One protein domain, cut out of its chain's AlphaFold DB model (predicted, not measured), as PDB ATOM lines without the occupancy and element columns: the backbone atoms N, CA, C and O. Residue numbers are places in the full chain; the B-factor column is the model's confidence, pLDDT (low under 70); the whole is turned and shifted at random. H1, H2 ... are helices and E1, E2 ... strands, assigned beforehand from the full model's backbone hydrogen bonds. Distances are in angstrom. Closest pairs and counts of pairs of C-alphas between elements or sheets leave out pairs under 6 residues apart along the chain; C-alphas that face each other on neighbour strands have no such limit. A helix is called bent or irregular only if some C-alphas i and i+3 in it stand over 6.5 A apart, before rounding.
ATOM      1  N   GLU A   2     130.953 175.419 139.774       53.72
ATOM      2  CA  GLU A   2     129.696 175.759 139.063       53.72
ATOM      3  C   GLU A   2     128.439 175.855 139.951       53.72
ATOM      4  O   GLU A   2     127.709 176.838 139.899       53.72
ATOM      5  N   ARG A   3     128.212 174.870 140.837       56.94
ATOM      6  CA  ARG A   3     127.054 174.866 141.755       56.94
ATOM      7  C   ARG A   3     127.041 176.047 142.725       56.94
ATOM      8  O   ARG A   3     125.993 176.631 142.947       56.94
ATOM      9  N   LEU A   4     128.200 176.408 143.275       47.12
ATOM     10  CA  LEU A   4     128.304 177.520 144.221       47.12
ATOM     11  C   LEU A   4     128.041 178.855 143.513       47.12
ATOM     12  O   LEU A   4     127.373 179.726 144.052       47.12
ATOM     13  N   ARG A   5     128.536 178.991 142.277       57.00
ATOM     14  CA  ARG A   5     128.285 180.147 141.417       57.00
ATOM     15  C   ARG A   5     126.801 180.271 141.067       57.00
ATOM     16  O   ARG A   5     126.262 181.363 141.182       57.00
ATOM     17  N   LEU A   6     126.141 179.166 140.717       58.50
ATOM     18  CA  LEU A   6     124.693 179.111 140.495       58.50
ATOM     19  C   LEU A   6     123.892 179.476 141.750       58.50
ATOM     20  O   LEU A   6     122.967 180.277 141.669       58.50
ATOM     21  N   ASP A   7     124.273 178.961 142.918       58.59
ATOM     22  CA  ASP A   7     123.613 179.301 144.183       58.59
ATOM     23  C   ASP A   7     123.790 180.782 144.541       58.59
ATOM     24  O   ASP A   7     122.832 181.438 144.944       58.59
ATOM     25  N   MET A   8     124.994 181.343 144.369       58.91
ATOM     26  CA  MET A   8     125.230 182.780 144.559       58.91
ATOM     27  C   MET A   8     124.448 183.618 143.544       58.91
ATOM     28  O   MET A   8     123.892 184.654 143.903       58.91
ATOM     29  N   TYR A   9     124.350 183.145 142.302       60.56
ATOM     30  CA  TYR A   9     123.580 183.773 141.238       60.56
ATOM     31  C   TYR A   9     122.094 183.867 141.608       60.56
ATOM     32  O   TYR A   9     121.539 184.963 141.653       60.56
ATOM     33  N   TYR A  10     121.458 182.755 141.986       59.97
ATOM     34  CA  TYR A  10     120.040 182.764 142.362       59.97
ATOM     35  C   TYR A  10     119.758 183.557 143.642       59.97
ATOM     36  O   TYR A  10     118.661 184.093 143.798       59.97
ATOM     37  N   ARG A  11     120.729 183.626 144.559       54.34
ATOM     38  CA  ARG A  11     120.545 184.224 145.887       54.34
ATOM     39  C   ARG A  11     120.836 185.723 145.946       54.34
ATOM     40  O   ARG A  11     120.225 186.398 146.770       54.34
ATOM     41  N   TYR A  12     121.753 186.230 145.120       53.44
ATOM     42  CA  TYR A  12     122.244 187.615 145.207       53.44
ATOM     43  C   TYR A  12     122.050 188.445 143.937       53.44
ATOM     44  O   TYR A  12     122.156 189.666 144.010       53.44
ATOM     45  N   LEU A  13     121.754 187.826 142.788       55.16
ATOM     46  CA  LEU A  13     121.410 188.553 141.560       55.16
ATOM     47  C   LEU A  13     119.901 188.699 141.366       55.16
ATOM     48  O   LEU A  13     119.472 189.070 140.278       55.16
ATOM     49  N   THR A  14     119.087 188.456 142.401       53.47
ATOM     50  CA  THR A  14     117.727 189.000 142.455       53.47
ATOM     51  C   THR A  14     117.846 190.517 142.406       53.47
ATOM     52  O   THR A  14     118.325 191.136 143.359       53.47
ATOM     53  N   PRO A  15     117.481 191.139 141.281       49.81
ATOM     54  CA  PRO A  15     117.700 192.555 141.144       49.81
ATOM     55  C   PRO A  15     116.771 193.308 142.096       49.81
ATOM     56  O   PRO A  15     115.595 192.975 142.245       49.81
ATOM     57  N   LEU A  16     117.317 194.321 142.764       48.38
ATOM     58  CA  LEU A  16     116.567 195.185 143.664       48.38
ATOM     59  C   LEU A  16     115.533 195.975 142.851       48.38
ATOM     60  O   LEU A  16     115.865 196.930 142.153       48.38
ATOM     61  N   VAL A  17     114.268 195.576 142.944       51.50
ATOM     62  CA  VAL A  17     113.151 196.321 142.361       51.50
ATOM     63  C   VAL A  17     112.790 197.460 143.311       51.50
ATOM     64  O   VAL A  17     112.072 197.264 144.291       51.50
ATOM     65  N   ALA A  18     113.296 198.662 143.045       45.62
ATOM     66  CA  ALA A  18     112.862 199.861 143.751       45.62
ATOM     67  C   ALA A  18     111.537 200.369 143.160       45.62
ATOM     68  O   ALA A  18     111.530 201.180 142.237       45.62
ATOM     69  N   VAL A  19     110.401 199.929 143.708       48.22
ATOM     70  CA  VAL A  19     109.102 200.561 143.421       48.22
ATOM     71  C   VAL A  19     109.071 201.928 144.116       48.22
ATOM     72  O   VAL A  19     108.726 202.042 145.292       48.22
ATOM     73  N   ALA A  20     109.488 202.977 143.407       43.84
ATOM     74  CA  ALA A  20     109.341 204.346 143.888       43.84
ATOM     75  C   ALA A  20     107.846 204.709 143.965       43.84
ATOM     76  O   ALA A  20     107.088 204.488 143.019       43.84
ATOM     77  N   HIS A  21     107.419 205.220 145.121       39.12
ATOM     78  CA  HIS A  21     106.023 205.528 145.425       39.12
ATOM     79  C   HIS A  21     105.459 206.609 144.492       39.12
ATOM     80  O   HIS A  21     105.923 207.746 144.490       39.12
ATOM     81  N   GLY A  22     104.397 206.255 143.770       40.06
ATOM     82  CA  GLY A  22     103.587 207.179 142.982       40.06
ATOM     83  C   GLY A  22     102.410 206.453 142.336       40.06
ATOM     84  O   GLY A  22     102.555 205.909 141.250       40.06
ATOM     85  N   TRP A  35     109.627 187.765 138.641       64.12
ATOM     86  CA  TRP A  35     110.003 188.194 137.289       64.12
ATOM     87  C   TRP A  35     111.186 187.386 136.747       64.12
ATOM     88  O   TRP A  35     111.315 187.214 135.539       64.12
ATOM     89  N   ASN A  36     111.974 186.789 137.646       62.34
ATOM     90  CA  ASN A  36     113.028 185.828 137.340       62.34
ATOM     91  C   ASN A  36     112.531 184.626 136.521       62.34
ATOM     92  O   ASN A  36     113.272 184.129 135.686       62.34
ATOM     93  N   GLY A  37     111.287 184.173 136.715       69.69
ATOM     94  CA  GLY A  37     110.708 183.081 135.922       69.69
ATOM     95  C   GLY A  37     110.298 183.487 134.501       69.69
ATOM     96  O   GLY A  37     109.986 182.624 133.688       69.69
ATOM     97  N   ARG A  38     110.278 184.792 134.202       80.75
ATOM     98  CA  ARG A  38     109.859 185.362 132.908       80.75
ATOM     99  C   ARG A  38     111.035 185.855 132.064       80.75
ATOM    100  O   ARG A  38     110.833 186.274 130.928       80.75
ATOM    101  N   LEU A  39     112.245 185.836 132.621       86.44
ATOM    102  CA  LEU A  39     113.464 186.297 131.969       86.44
ATOM    103  C   LEU A  39     114.375 185.118 131.615       86.44
ATOM    104  O   LEU A  39     114.395 184.114 132.329       86.44
ATOM    105  N   PRO A  40     115.175 185.239 130.542       88.94
ATOM    106  CA  PRO A  40     116.286 184.331 130.302       88.94
ATOM    107  C   PRO A  40     117.246 184.282 131.498       88.94
ATOM    108  O   PRO A  40     117.510 185.301 132.132       88.94
ATOM    109  N   LEU A  41     117.847 183.116 131.751       85.75
ATOM    110  CA  LEU A  41     118.794 182.892 132.859       85.75
ATOM    111  C   LEU A  41     120.087 183.721 132.778       85.75
ATOM    112  O   LEU A  41     120.914 183.647 133.675       85.75
ATOM    113  N   ASN A  42     120.309 184.466 131.702       89.19
ATOM    114  CA  ASN A  42     121.454 185.350 131.518       89.19
ATOM    115  C   ASN A  42     121.069 186.836 131.489       89.19
ATOM    116  O   ASN A  42     121.923 187.679 131.203       89.19
ATOM    117  N   VAL A  43     119.818 187.175 131.823       89.50
ATOM    118  CA  VAL A  43     119.325 188.553 131.918       89.50
ATOM    119  C   VAL A  43     118.668 188.803 133.271       89.50
ATOM    120  O   VAL A  43     117.815 188.043 133.717       89.50
ATOM    121  N   GLY A  44     119.021 189.923 133.898       86.38
ATOM    122  CA  GLY A  44     118.386 190.419 135.116       86.38
ATOM    123  C   GLY A  44     117.676 191.749 134.885       86.38
ATOM    124  O   GLY A  44     118.183 192.621 134.177       86.38
ATOM    125  N   LEU A  45     116.515 191.933 135.513       86.31
ATOM    126  CA  LEU A  45     115.817 193.219 135.549       86.31
ATOM    127  C   LEU A  45     116.322 194.095 136.696       86.31
ATOM    128  O   LEU A  45     115.718 194.130 137.758       86.31
ATOM    129  N   THR A  46     117.403 194.830 136.481       85.38
ATOM    130  CA  THR A  46     118.111 195.596 137.520       85.38
ATOM    131  C   THR A  46     117.361 196.806 138.076       85.38
ATOM    132  O   THR A  46     117.759 197.331 139.111       85.38
ATOM    133  N   SER A  47     116.294 197.259 137.414       84.75
ATOM    134  CA  SER A  47     115.444 198.353 137.890       84.75
ATOM    135  C   SER A  47     114.050 198.236 137.282       84.75
ATOM    136  O   SER A  47     113.937 197.997 136.079       84.75
ATOM    137  N   LEU A  48     113.008 198.486 138.077       85.44
ATOM    138  CA  LEU A  48     111.680 198.870 137.594       85.44
ATOM    139  C   LEU A  48     111.174 200.014 138.463       85.44
ATOM    140  O   LEU A  48     111.044 199.849 139.670       85.44
ATOM    141  N   GLU A  49     110.867 201.144 137.841       83.31
ATOM    142  CA  GLU A  49     110.381 202.343 138.513       83.31
ATOM    143  C   GLU A  49     109.111 202.869 137.832       83.31
ATOM    144  O   GLU A  49     108.961 202.819 136.606       83.31
ATOM    145  N   ALA A  50     108.191 203.398 138.636       83.38
ATOM    146  CA  ALA A  50     107.086 204.202 138.139       83.38
ATOM    147  C   ALA A  50     107.627 205.603 137.819       83.38
ATOM    148  O   ALA A  50     108.051 206.321 138.723       83.38
ATOM    149  N   HIS A  51     107.653 205.986 136.542       82.81
ATOM    150  CA  HIS A  51     108.152 207.303 136.142       82.81
ATOM    151  C   HIS A  51     107.048 208.363 136.182       82.81
ATOM    152  O   HIS A  51     107.261 209.486 136.633       82.81
ATOM    153  N   SER A  52     105.858 208.001 135.712       82.25
ATOM    154  CA  SER A  52     104.656 208.831 135.747       82.25
ATOM    155  C   SER A  52     103.422 207.929 135.869       82.25
ATOM    156  O   SER A  52     103.540 206.715 135.689       82.25
ATOM    157  N   PRO A  53     102.214 208.475 136.104       80.00
ATOM    158  CA  PRO A  53     100.992 207.668 136.174       80.00
ATOM    159  C   PRO A  53     100.723 206.814 134.925       80.00
ATOM    160  O   PRO A  53      99.965 205.854 134.990       80.00
ATOM    161  N   LYS A  54     101.329 207.172 133.786       84.44
ATOM    162  CA  LYS A  54     101.151 206.493 132.499       84.44
ATOM    163  C   LYS A  54     102.431 205.865 131.960       84.44
ATOM    164  O   LYS A  54     102.381 205.290 130.881       84.44
ATOM    165  N   CYS A  55     103.563 205.980 132.652       85.25
ATOM    166  CA  CYS A  55     104.843 205.491 132.150       85.25
ATOM    167  C   CYS A  55     105.648 204.799 133.243       85.25
ATOM    168  O   CYS A  55     105.816 205.317 134.349       85.25
ATOM    169  N   ILE A  56     106.225 203.661 132.889       87.81
ATOM    170  CA  ILE A  56     107.195 202.936 133.702       87.81
ATOM    171  C   ILE A  56     108.561 202.986 133.028       87.81
ATOM    172  O   ILE A  56     108.665 203.121 131.807       87.81
ATOM    173  N   ARG A  57     109.620 202.863 133.821       89.88
ATOM    174  CA  ARG A  57     110.977 202.698 133.312       89.88
ATOM    175  C   ARG A  57     111.591 201.441 133.872       89.88
ATOM    176  O   ARG A  57     111.413 201.123 135.043       89.88
ATOM    177  N   LEU A  58     112.330 200.734 133.032       89.62
ATOM    178  CA  LEU A  58     113.014 199.520 133.436       89.62
ATOM    179  C   LEU A  58     114.430 199.443 132.898       89.62
ATOM    180  O   LEU A  58     114.754 200.051 131.878       89.62
ATOM    181  N   ARG A  59     115.272 198.672 133.585       91.81
ATOM    182  CA  ARG A  59     116.633 198.358 133.148       91.81
ATOM    183  C   ARG A  59     116.830 196.853 133.082       91.81
ATOM    184  O   ARG A  59     116.559 196.149 134.051       91.81
ATOM    185  N   LEU A  60     117.315 196.385 131.939       91.50
ATOM    186  CA  LEU A  60     117.708 195.002 131.702       91.50
ATOM    187  C   LEU A  60     119.226 194.937 131.583       91.50
ATOM    188  O   LEU A  60     119.830 195.713 130.840       91.50
ATOM    189  N   THR A  61     119.827 193.990 132.290       91.50
ATOM    190  CA  THR A  61     121.271 193.773 132.306       91.50
ATOM    191  C   THR A  61     121.571 192.341 131.913       91.50
ATOM    192  O   THR A  61     121.012 191.412 132.491       91.50
ATOM    193  N   HIS A  62     122.482 192.157 130.963       91.94
ATOM    194  CA  HIS A  62     123.074 190.849 130.736       91.94
ATOM    195  C   HIS A  62     124.080 190.539 131.837       91.94
ATOM    196  O   HIS A  62     124.943 191.360 132.142       91.94
ATOM    197  N   LEU A  63     123.971 189.357 132.427       89.56
ATOM    198  CA  LEU A  63     124.672 189.022 133.668       89.56
ATOM    199  C   LEU A  63     126.063 188.423 133.442       89.56
ATOM    200  O   LEU A  63     126.819 188.273 134.393       89.56
ATOM    201  N   PHE A  64     126.383 188.088 132.194       87.31
ATOM    202  CA  PHE A  64     127.630 187.430 131.816       87.31
ATOM    203  C   PHE A  64     128.452 188.289 130.855       87.31
ATOM    204  O   PHE A  64     127.896 188.945 129.961       87.31
ATOM    205  N   ALA A  65     129.772 188.218 131.015       89.19
ATOM    206  CA  ALA A  65     130.758 188.688 130.054       89.19
ATOM    207  C   ALA A  65     130.929 187.720 128.886       89.19
ATOM    208  O   ALA A  65     130.483 186.572 128.929       89.19
ATOM    209  N   VAL A  66     131.557 188.211 127.815       91.19
ATOM    210  CA  VAL A  66     131.961 187.375 126.680       91.19
ATOM    211  C   VAL A  66     132.893 186.282 127.208       91.19
ATOM    212  O   VAL A  66     133.732 186.553 128.064       91.19
ATOM    213  N   ASP A  67     132.689 185.050 126.746       92.12
ATOM    214  CA  ASP A  67     133.480 183.863 127.105       92.12
ATOM    215  C   ASP A  67     133.501 183.471 128.599       92.12
ATOM    216  O   ASP A  67     134.259 182.592 128.999       92.12
ATOM    217  N   GLU A  68     132.639 184.056 129.438       82.44
ATOM    218  CA  GLU A  68     132.529 183.684 130.857       82.44
ATOM    219  C   GLU A  68     131.842 182.321 131.055       82.44
ATOM    220  O   GLU A  68     132.178 181.564 131.965       82.44
ATOM    221  N   HIS A  69     130.866 182.000 130.205       87.19
ATOM    222  CA  HIS A  69     130.146 180.735 130.215       87.19
ATOM    223  C   HIS A  69     129.710 180.354 128.787       87.19
ATOM    224  O   HIS A  69     129.078 181.163 128.107       87.19
ATOM    225  N   PRO A  70     129.921 179.104 128.330       86.12
ATOM    226  CA  PRO A  70     129.719 178.713 126.927       86.12
ATOM    227  C   PRO A  70     128.299 178.973 126.391       86.12
ATOM    228  O   PRO A  70     128.128 179.315 125.223       86.12
ATOM    229  N   VAL A  71     127.282 178.830 127.250       87.19
ATOM    230  CA  VAL A  71     125.863 179.054 126.908       87.19
ATOM    231  C   VAL A  71     125.364 180.444 127.322       87.19
ATOM    232  O   VAL A  71     124.855 181.194 126.498       87.19
ATOM    233  N   TRP A  72     125.498 180.813 128.597       88.00
ATOM    234  CA  TRP A  72     124.944 182.056 129.140       88.00
ATOM    235  C   TRP A  72     125.676 183.340 128.748       88.00
ATOM    236  O   TRP A  72     125.103 184.414 128.899       88.00
ATOM    237  N   SER A  73     126.878 183.252 128.179       91.12
ATOM    238  CA  SER A  73     127.543 184.395 127.544       91.12
ATOM    239  C   SER A  73     127.043 184.683 126.126       91.12
ATOM    240  O   SER A  73     127.574 185.575 125.476       91.12
ATOM    241  N   GLN A  74     126.058 183.946 125.610       93.94
ATOM    242  CA  GLN A  74     125.440 184.258 124.319       93.94
ATOM    243  C   GLN A  74     124.371 185.351 124.472       93.94
ATOM    244  O   GLN A  74     123.757 185.442 125.534       93.94
ATOM    245  N   PRO A  75     124.097 186.166 123.433       95.62
ATOM    246  CA  PRO A  75     123.026 187.159 123.480       95.62
ATOM    247  C   PRO A  75     121.672 186.544 123.848       95.62
ATOM    248  O   PRO A  75     121.319 185.463 123.377       95.62
ATOM    249  N   ALA A  76     120.893 187.269 124.643       92.88
ATOM    250  CA  ALA A  76     119.559 186.860 125.059       92.88
ATOM    251  C   ALA A  76     118.485 187.725 124.404       92.88
ATOM    252  O   ALA A  76     118.694 188.919 124.185       92.88
ATOM    253  N   THR A  77     117.316 187.142 124.156       94.44
ATOM    254  CA  THR A  77     116.140 187.866 123.664       94.44
ATOM    255  C   THR A  77     115.088 187.934 124.761       94.44
ATOM    256  O   THR A  77     114.773 186.923 125.385       94.44
ATOM    257  N   VAL A  78     114.544 189.127 124.989       91.06
ATOM    258  CA  VAL A  78     113.500 189.388 125.985       91.06
ATOM    259  C   VAL A  78     112.262 189.946 125.289       91.06
ATOM    260  O   VAL A  78     112.376 190.863 124.478       91.06
ATOM    261  N   SER A  79     111.085 189.427 125.642       90.19
ATOM    262  CA  SER A  79     109.797 190.038 125.294       90.19
ATOM    263  C   SER A  79     109.272 190.828 126.491       90.19
ATOM    264  O   SER A  79     109.118 190.286 127.591       90.19
ATOM    265  N   LEU A  80     108.993 192.114 126.277       86.62
ATOM    266  CA  LEU A  80     108.375 192.976 127.285       86.62
ATOM    267  C   LEU A  80     106.938 192.555 127.593       86.62
ATOM    268  O   LEU A  80     106.527 192.665 128.748       86.62
ATOM    269  N   ALA A  81     106.217 192.017 126.606       83.38
ATOM    270  CA  ALA A  81     104.883 191.466 126.804       83.38
ATOM    271  C   ALA A  81     104.914 190.290 127.790       83.38
ATOM    272  O   ALA A  81     104.155 190.273 128.758       83.38
ATOM    273  N   THR A  82     105.857 189.357 127.627       84.44
ATOM    274  CA  THR A  82     106.036 188.240 128.571       84.44
ATOM    275  C   THR A  82     106.474 188.724 129.952       84.44
ATOM    276  O   THR A  82     105.987 188.226 130.967       84.44
ATOM    277  N   LEU A  83     107.379 189.706 130.012       83.81
ATOM    278  CA  LEU A  83     107.907 190.233 131.269       83.81
ATOM    279  C   LEU A  83     106.817 190.926 132.102       83.81
ATOM    280  O   LEU A  83     106.620 190.589 133.274       83.81
ATOM    281  N   LEU A  84     106.103 191.874 131.494       80.56
ATOM    282  CA  LEU A  84     105.113 192.725 132.159       80.56
ATOM    283  C   LEU A  84     103.721 192.075 132.224       80.56
ATOM    284  O   LEU A  84     102.913 192.441 133.079       80.56
ATOM    285  N   GLY A  85     103.466 191.051 131.408       77.69
ATOM    286  CA  GLY A  85     102.225 190.285 131.408       77.69
ATOM    287  C   GLY A  85     101.016 191.115 130.950       77.69
ATOM    288  O   GLY A  85     101.185 192.039 130.157       77.69
ATOM    289  N   PRO A  86      99.803 190.836 131.470       70.00
ATOM    290  CA  PRO A  86      98.560 191.496 131.044       70.00
ATOM    291  C   PRO A  86      98.595 193.024 131.156       70.00
ATOM    292  O   PRO A  86      97.969 193.729 130.373       70.00
ATOM    293  N   SER A  87      99.376 193.555 132.100       65.25
ATOM    294  CA  SER A  87      99.560 194.998 132.250       65.25
ATOM    295  C   SER A  87     100.136 195.638 130.984       65.25
ATOM    296  O   SER A  87      99.829 196.794 130.719       65.25
ATOM    297  N   PHE A  88     100.926 194.904 130.188       65.75
ATOM    298  CA  PHE A  88     101.574 195.402 128.972       65.75
ATOM    299  C   PHE A  88     100.599 195.793 127.860       65.75
ATOM    300  O   PHE A  88     100.919 196.681 127.080       65.75
ATOM    301  N   GLU A  89      99.399 195.213 127.806       64.62
ATOM    302  CA  GLU A  89      98.404 195.547 126.773       64.62
ATOM    303  C   GLU A  89      98.004 197.029 126.816       64.62
ATOM    304  O   GLU A  89      97.712 197.639 125.791       64.62
ATOM    305  N   SER A  90      98.064 197.642 128.003       63.88
ATOM    306  CA  SER A  90      97.846 199.082 128.167       63.88
ATOM    307  C   SER A  90      99.061 199.925 127.760       63.88
ATOM    308  O   SER A  90      98.896 201.107 127.468       63.88
ATOM    309  N   PHE A  91     100.266 199.344 127.731       66.38
ATOM    310  CA  PHE A  91     101.556 199.995 127.488       66.38
ATOM    311  C   PHE A  91     102.125 199.653 126.099       66.38
ATOM    312  O   PHE A  91     102.982 198.786 125.956       66.38
ATOM    313  N   SER A  92     101.682 200.367 125.063       71.38
ATOM    314  CA  SER A  92     102.087 200.100 123.673       71.38
ATOM    315  C   SER A  92     103.384 200.794 123.247       71.38
ATOM    316  O   SER A  92     104.040 200.365 122.299       71.38
ATOM    317  N   THR A  93     103.755 201.897 123.906       83.00
ATOM    318  CA  THR A  93     104.822 202.771 123.411       83.00
ATOM    319  C   THR A  93     106.120 202.509 124.162       83.00
ATOM    320  O   THR A  93     106.218 202.822 125.348       83.00
ATOM    321  N   VAL A  94     107.128 201.982 123.462       87.88
ATOM    322  CA  VAL A  94     108.441 201.634 124.022       87.88
ATOM    323  C   VAL A  94     109.526 202.539 123.449       87.88
ATOM    324  O   VAL A  94     109.700 202.623 122.235       87.88
ATOM    325  N   TRP A  95     110.304 203.170 124.325       88.94
ATOM    326  CA  TRP A  95     111.478 203.963 123.967       88.94
ATOM    327  C   TRP A  95     112.709 203.436 124.687       88.94
ATOM    328  O   TRP A  95     112.693 203.269 125.904       88.94
ATOM    329  N   GLU A  96     113.810 203.242 123.966       91.50
ATOM    330  CA  GLU A  96     115.108 203.093 124.620       91.50
ATOM    331  C   GLU A  96     115.577 204.457 125.136       91.50
ATOM    332  O   GLU A  96     115.455 205.486 124.464       91.50
ATOM    333  N   ILE A  97     116.099 204.474 126.356       92.00
ATOM    334  CA  ILE A  97     116.565 205.677 127.041       92.00
ATOM    335  C   ILE A  97     118.009 205.491 127.510       92.00
ATOM    336  O   ILE A  97     118.499 204.378 127.688       92.00
ATOM    337  N   SER A  98     118.710 206.602 127.727       92.19
ATOM    338  CA  SER A  98     119.992 206.621 128.438       92.19
ATOM    339  C   SER A  98     119.868 205.921 129.794       92.19
ATOM    340  O   SER A  98     118.810 206.006 130.418       92.19
ATOM    341  N   LEU A  99     120.953 205.347 130.322       90.25
ATOM    342  CA  LEU A  99     120.929 204.720 131.651       90.25
ATOM    343  C   LEU A  99     120.445 205.669 132.754       90.25
ATOM    344  O   LEU A  99     119.703 205.241 133.630       90.25
ATOM    345  N   THR A 100     120.785 206.955 132.688       87.94
ATOM    346  CA  THR A 100     120.313 207.987 133.631       87.94
ATOM    347  C   THR A 100     118.854 208.406 133.416       87.94
ATOM    348  O   THR A 100     118.326 209.189 134.196       87.94
ATOM    349  N   GLY A 101     118.197 207.916 132.364       86.38
ATOM    350  CA  GLY A 101     116.815 208.245 132.023       86.38
ATOM    351  C   GLY A 101     116.577 209.713 131.649       86.38
ATOM    352  O   GLY A 101     115.445 210.181 131.744       86.38
ATOM    353  N   ASN A 102     117.620 210.450 131.249       88.88
ATOM    354  CA  ASN A 102     117.523 211.873 130.905       88.88
ATOM    355  C   ASN A 102     117.360 212.134 129.398       88.88
ATOM    356  O   ASN A 102     117.066 213.259 129.002       88.88
ATOM    357  N   ARG A 103     117.553 211.117 128.552       88.00
ATOM    358  CA  ARG A 103     117.459 211.244 127.096       88.00
ATOM    359  C   ARG A 103     116.899 209.975 126.456       88.00
ATOM    360  O   ARG A 103     117.281 208.872 126.840       88.00
ATOM    361  N   ARG A 104     116.061 210.133 125.425       87.75
ATOM    362  CA  ARG A 104     115.673 209.043 124.514       87.75
ATOM    363  C   ARG A 104     116.805 208.746 123.535       87.75
ATOM    364  O   ARG A 104     117.358 209.664 122.923       87.75
ATOM    365  N   VAL A 105     117.158 207.474 123.401       82.62
ATOM    366  CA  VAL A 105     118.144 207.032 122.417       82.62
ATOM    367  C   VAL A 105     117.486 207.115 121.047       82.62
ATOM    368  O   VAL A 105     116.488 206.452 120.779       82.62
ATOM    369  N   LEU A 106     118.029 207.976 120.189       65.00
ATOM    370  CA  LEU A 106     117.606 208.071 118.797       65.00
ATOM    371  C   LEU A 106     118.210 206.873 118.063       65.00
ATOM    372  O   LEU A 106     119.414 206.833 117.817       65.00
ATOM    373  N   GLY A 107     117.384 205.874 117.782       63.00
ATOM    374  CA  GLY A 107     117.765 204.635 117.116       63.00
ATOM    375  C   GLY A 107     116.581 204.048 116.344       63.00
ATOM    376  O   GLY A 107     115.493 204.631 116.366       63.00
ATOM    377  N   PRO A 108     116.774 202.920 115.639       60.66
ATOM    378  CA  PRO A 108     115.667 202.221 114.994       60.66
ATOM    379  C   PRO A 108     114.598 201.853 116.029       60.66
ATOM    380  O   PRO A 108     114.916 201.608 117.195       60.66
ATOM    381  N   PHE A 109     113.334 201.823 115.596       63.06
ATOM    382  CA  PHE A 109     112.212 201.464 116.462       63.06
ATOM    383  C   PHE A 109     112.495 200.131 117.160       63.06
ATOM    384  O   PHE A 109     112.856 199.138 116.523       63.06
ATOM    385  N   VAL A 110     112.356 200.123 118.481       70.75
ATOM    386  CA  VAL A 110     112.640 198.947 119.292       70.75
ATOM    387  C   VAL A 110     111.389 198.079 119.333       70.75
ATOM    388  O   VAL A 110     110.361 198.484 119.867       70.75
ATOM    389  N   MET A 111     111.485 196.867 118.790       74.50
ATOM    390  CA  MET A 111     110.398 195.893 118.857       74.50
ATOM    391  C   MET A 111     110.293 195.335 120.277       74.50
ATOM    392  O   MET A 111     111.234 194.711 120.771       74.50
ATOM    393  N   ALA A 112     109.147 195.549 120.925       78.56
ATOM    394  CA  ALA A 112     108.915 195.168 122.316       78.56
ATOM    395  C   ALA A 112     109.056 193.658 122.580       78.56
ATOM    396  O   ALA A 112     109.434 193.256 123.681       78.56
ATOM    397  N   ASP A 113     108.790 192.828 121.570       81.81
ATOM    398  CA  ASP A 113     108.802 191.367 121.691       81.81
ATOM    399  C   ASP A 113     110.170 190.725 121.447       81.81
ATOM    400  O   ASP A 113     110.359 189.544 121.737       81.81
ATOM    401  N   ALA A 114     111.136 191.487 120.930       86.50
ATOM    402  CA  ALA A 114     112.434 190.967 120.517       86.50
ATOM    403  C   ALA A 114     113.584 191.880 120.966       86.50
ATOM    404  O   ALA A 114     114.417 192.320 120.169       86.50
ATOM    405  N   LEU A 115     113.657 192.166 122.267       91.06
ATOM    406  CA  LEU A 115     114.761 192.928 122.839       91.06
ATOM    407  C   LEU A 115     116.009 192.059 122.974       91.06
ATOM    408  O   LEU A 115     116.138 191.282 123.920       91.06
ATOM    409  N   THR A 116     116.971 192.226 122.070       93.56
ATOM    410  CA  THR A 116     118.282 191.587 122.222       93.56
ATOM    411  C   THR A 116     119.130 192.309 123.271       93.56
ATOM    412  O   THR A 116     119.404 193.509 123.152       93.56
ATOM    413  N   ILE A 117     119.599 191.574 124.276       93.44
ATOM    414  CA  ILE A 117     120.575 192.023 125.270       93.44
ATOM    415  C   ILE A 117     121.863 191.218 125.054       93.44
ATOM    416  O   ILE A 117     121.859 189.991 125.125       93.44
ATOM    417  N   ARG A 118     122.965 191.903 124.734       95.31
ATOM    418  CA  ARG A 118     124.277 191.275 124.496       95.31
ATOM    419  C   ARG A 118     125.069 191.147 125.799       95.31
ATOM    420  O   ARG A 118     124.727 191.837 126.758       95.31
ATOM    421  N   PRO A 119     126.152 190.354 125.823       92.81
ATOM    422  CA  PRO A 119     127.038 190.256 126.979       92.81
ATOM    423  C   PRO A 119     127.431 191.610 127.562       92.81
ATOM    424  O   PRO A 119     127.805 192.523 126.827       92.81
ATOM    425  N   MET A 120     127.293 191.739 128.883       92.75
ATOM    426  CA  MET A 120     127.503 192.962 129.675       92.75
ATOM    427  C   MET A 120     126.724 194.211 129.243       92.75
ATOM    428  O   MET A 120     126.980 195.299 129.761       92.75
ATOM    429  N   HIS A 121     125.757 194.108 128.328       94.00
ATOM    430  CA  HIS A 121     124.917 195.256 128.013       94.00
ATOM    431  C   HIS A 121     123.966 195.558 129.169       94.00
ATOM    432  O   HIS A 121     123.318 194.666 129.717       94.00
ATOM    433  N   VAL A 122     123.827 196.850 129.455       93.00
ATOM    434  CA  VAL A 122     122.745 197.402 130.267       93.00
ATOM    435  C   VAL A 122     121.905 198.277 129.351       93.00
ATOM    436  O   VAL A 122     122.419 199.227 128.762       93.00
ATOM    437  N   ARG A 123     120.622 197.950 129.206       93.00
ATOM    438  CA  ARG A 123     119.677 198.713 128.384       93.00
ATOM    439  C   ARG A 123     118.537 199.210 129.252       93.00
ATOM    440  O   ARG A 123     118.028 198.469 130.092       93.00
ATOM    441  N   ALA A 124     118.165 200.467 129.059       92.69
ATOM    442  CA  ALA A 124     117.093 201.112 129.797       92.69
ATOM    443  C   ALA A 124     115.949 201.460 128.846       92.69
ATOM    444  O   ALA A 124     116.186 201.928 127.732       92.69
ATOM    445  N   PHE A 125     114.718 201.252 129.295       92.00
ATOM    446  CA  PHE A 125     113.522 201.480 128.497       92.00
ATOM    447  C   PHE A 125     112.506 202.301 129.278       92.00
ATOM    448  O   PHE A 125     112.329 202.092 130.476       92.00
ATOM    449  N   GLU A 126     111.833 203.212 128.587       90.81
ATOM    450  CA  GLU A 126     110.621 203.887 129.035       90.81
ATOM    451  C   GLU A 126     109.443 203.295 128.270       90.81
ATOM    452  O   GLU A 126     109.458 203.237 127.040       90.81
ATOM    453  N   ILE A 127     108.437 202.835 129.003       88.56
ATOM    454  CA  ILE A 127     107.259 202.182 128.450       88.56
ATOM    455  C   ILE A 127     106.047 202.968 128.929       88.56
ATOM    456  O   ILE A 127     105.806 203.072 130.132       88.56
ATOM    457  N   CYS A 128     105.302 203.542 127.993       85.81
ATOM    458  CA  CYS A 128     104.157 204.394 128.279       85.81
ATOM    459  C   CYS A 128     102.859 203.781 127.760       85.81
ATOM    460  O   CYS A 128     102.850 203.042 126.771       85.81
ATOM    461  N   GLN A 129     101.761 204.108 128.441       83.81
ATOM    462  CA  GLN A 129     100.428 203.751 127.993       83.81
ATOM    463  C   GLN A 129     100.176 204.311 126.601       83.81
ATOM    464  O   GLN A 129     100.620 205.420 126.294       83.81
TER     465      GLN A 129
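AT A GLANCE: This is residues 2 to 22 and 35 to 129 of the 148 residues of an uncharacterized protein of Aphanomyces astaci (UniProt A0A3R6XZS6). A twisted sheet of four antiparallel strands, in the order E1, E2, E6, E4, makes a wall, and a small two-strand sheet, E3 with E5, sits over one face of it, near where E1 begins and E2 ends. H2 and H3 lie on that same side, while H1 reaches away, its residues 2 to 8 sticking out. The printed part has 116 residues, with three named helices and six named strands in the order H1 H2 E1 E2 E3 H3 E4 E5 E6; the class is mixed, helices and strands. The whole is compact, with a radius of gyration of the C-alphas of 14.4 A and spans of 43, 31 and 26 A.

HOW THE PARTS SIT: H1, residues 2 to 12, touches no helix, and its residues 2 to 8 stand free. H2, residues 35 to 38, is joined by a tight link to E1, residues 43 to 52. E1 forms a hairpin with E2, residues 55 to 62, antiparallel at 164 degrees, with N 46 and O 59 2.9 A apart, within hydrogen-bond range. E3, residues 76 to 78, is the antiparallel neighbour of E5, residues 115 to 117, with N 78 and O 115 2.9 A apart. The closest C-alphas of E2 and E5 are those of His 62 and Ile 117, 6.1 A apart. H3, residues 80 to 90, only just touches H2, with 3 pairs of C-alphas within 8 A, the closest being those of Arg 38 and Leu 83, 5.5 A apart. E6, residues 122 to 128, is an inner strand, antiparallel to E2, with N 58 and O 125 2.9 A apart, and to E4, residues 93 to 97, with N 95 and O 126 2.8 A apart. E1 and E4 are the edge strands of this sheet. H3 only grazes it, and H1 is not on it. Every O i to N i+4 pair is within range in H1; H3 has 2 of 7, with 4 of 8 O i to N i+3 pairs, and H2 is too short for an i+4 pair.

IN THESE COORDINATES: H1 begins at C-alpha 2, (129.696, 175.759, 139.063), and is 15.3 A long. E1 measures 25.3 A, E2 23.4 A and E6 20.0 A, with E6 ending at C-alpha 128, (104.157, 204.394, 128.279). H3 measures 12.2 A and is irregular: C-alphas 83 and 86 are 9.4 A apart. E4 measures 12.6 A.

THE WHOLE: The C-alphas of Glu 2 and Pro 53, the two farthest apart, are 43.0 A apart. Residues 23 to 34 are not printed, and C-alphas 22 and 35 are 20.8 A apart across that cut. The links E2 to E3 and E4 to E5 are long. The mean pLDDT of the printed part is 78.6, with residues 2 to 22, 35 to 37, 87 to 91 and 106 to 109 under 70.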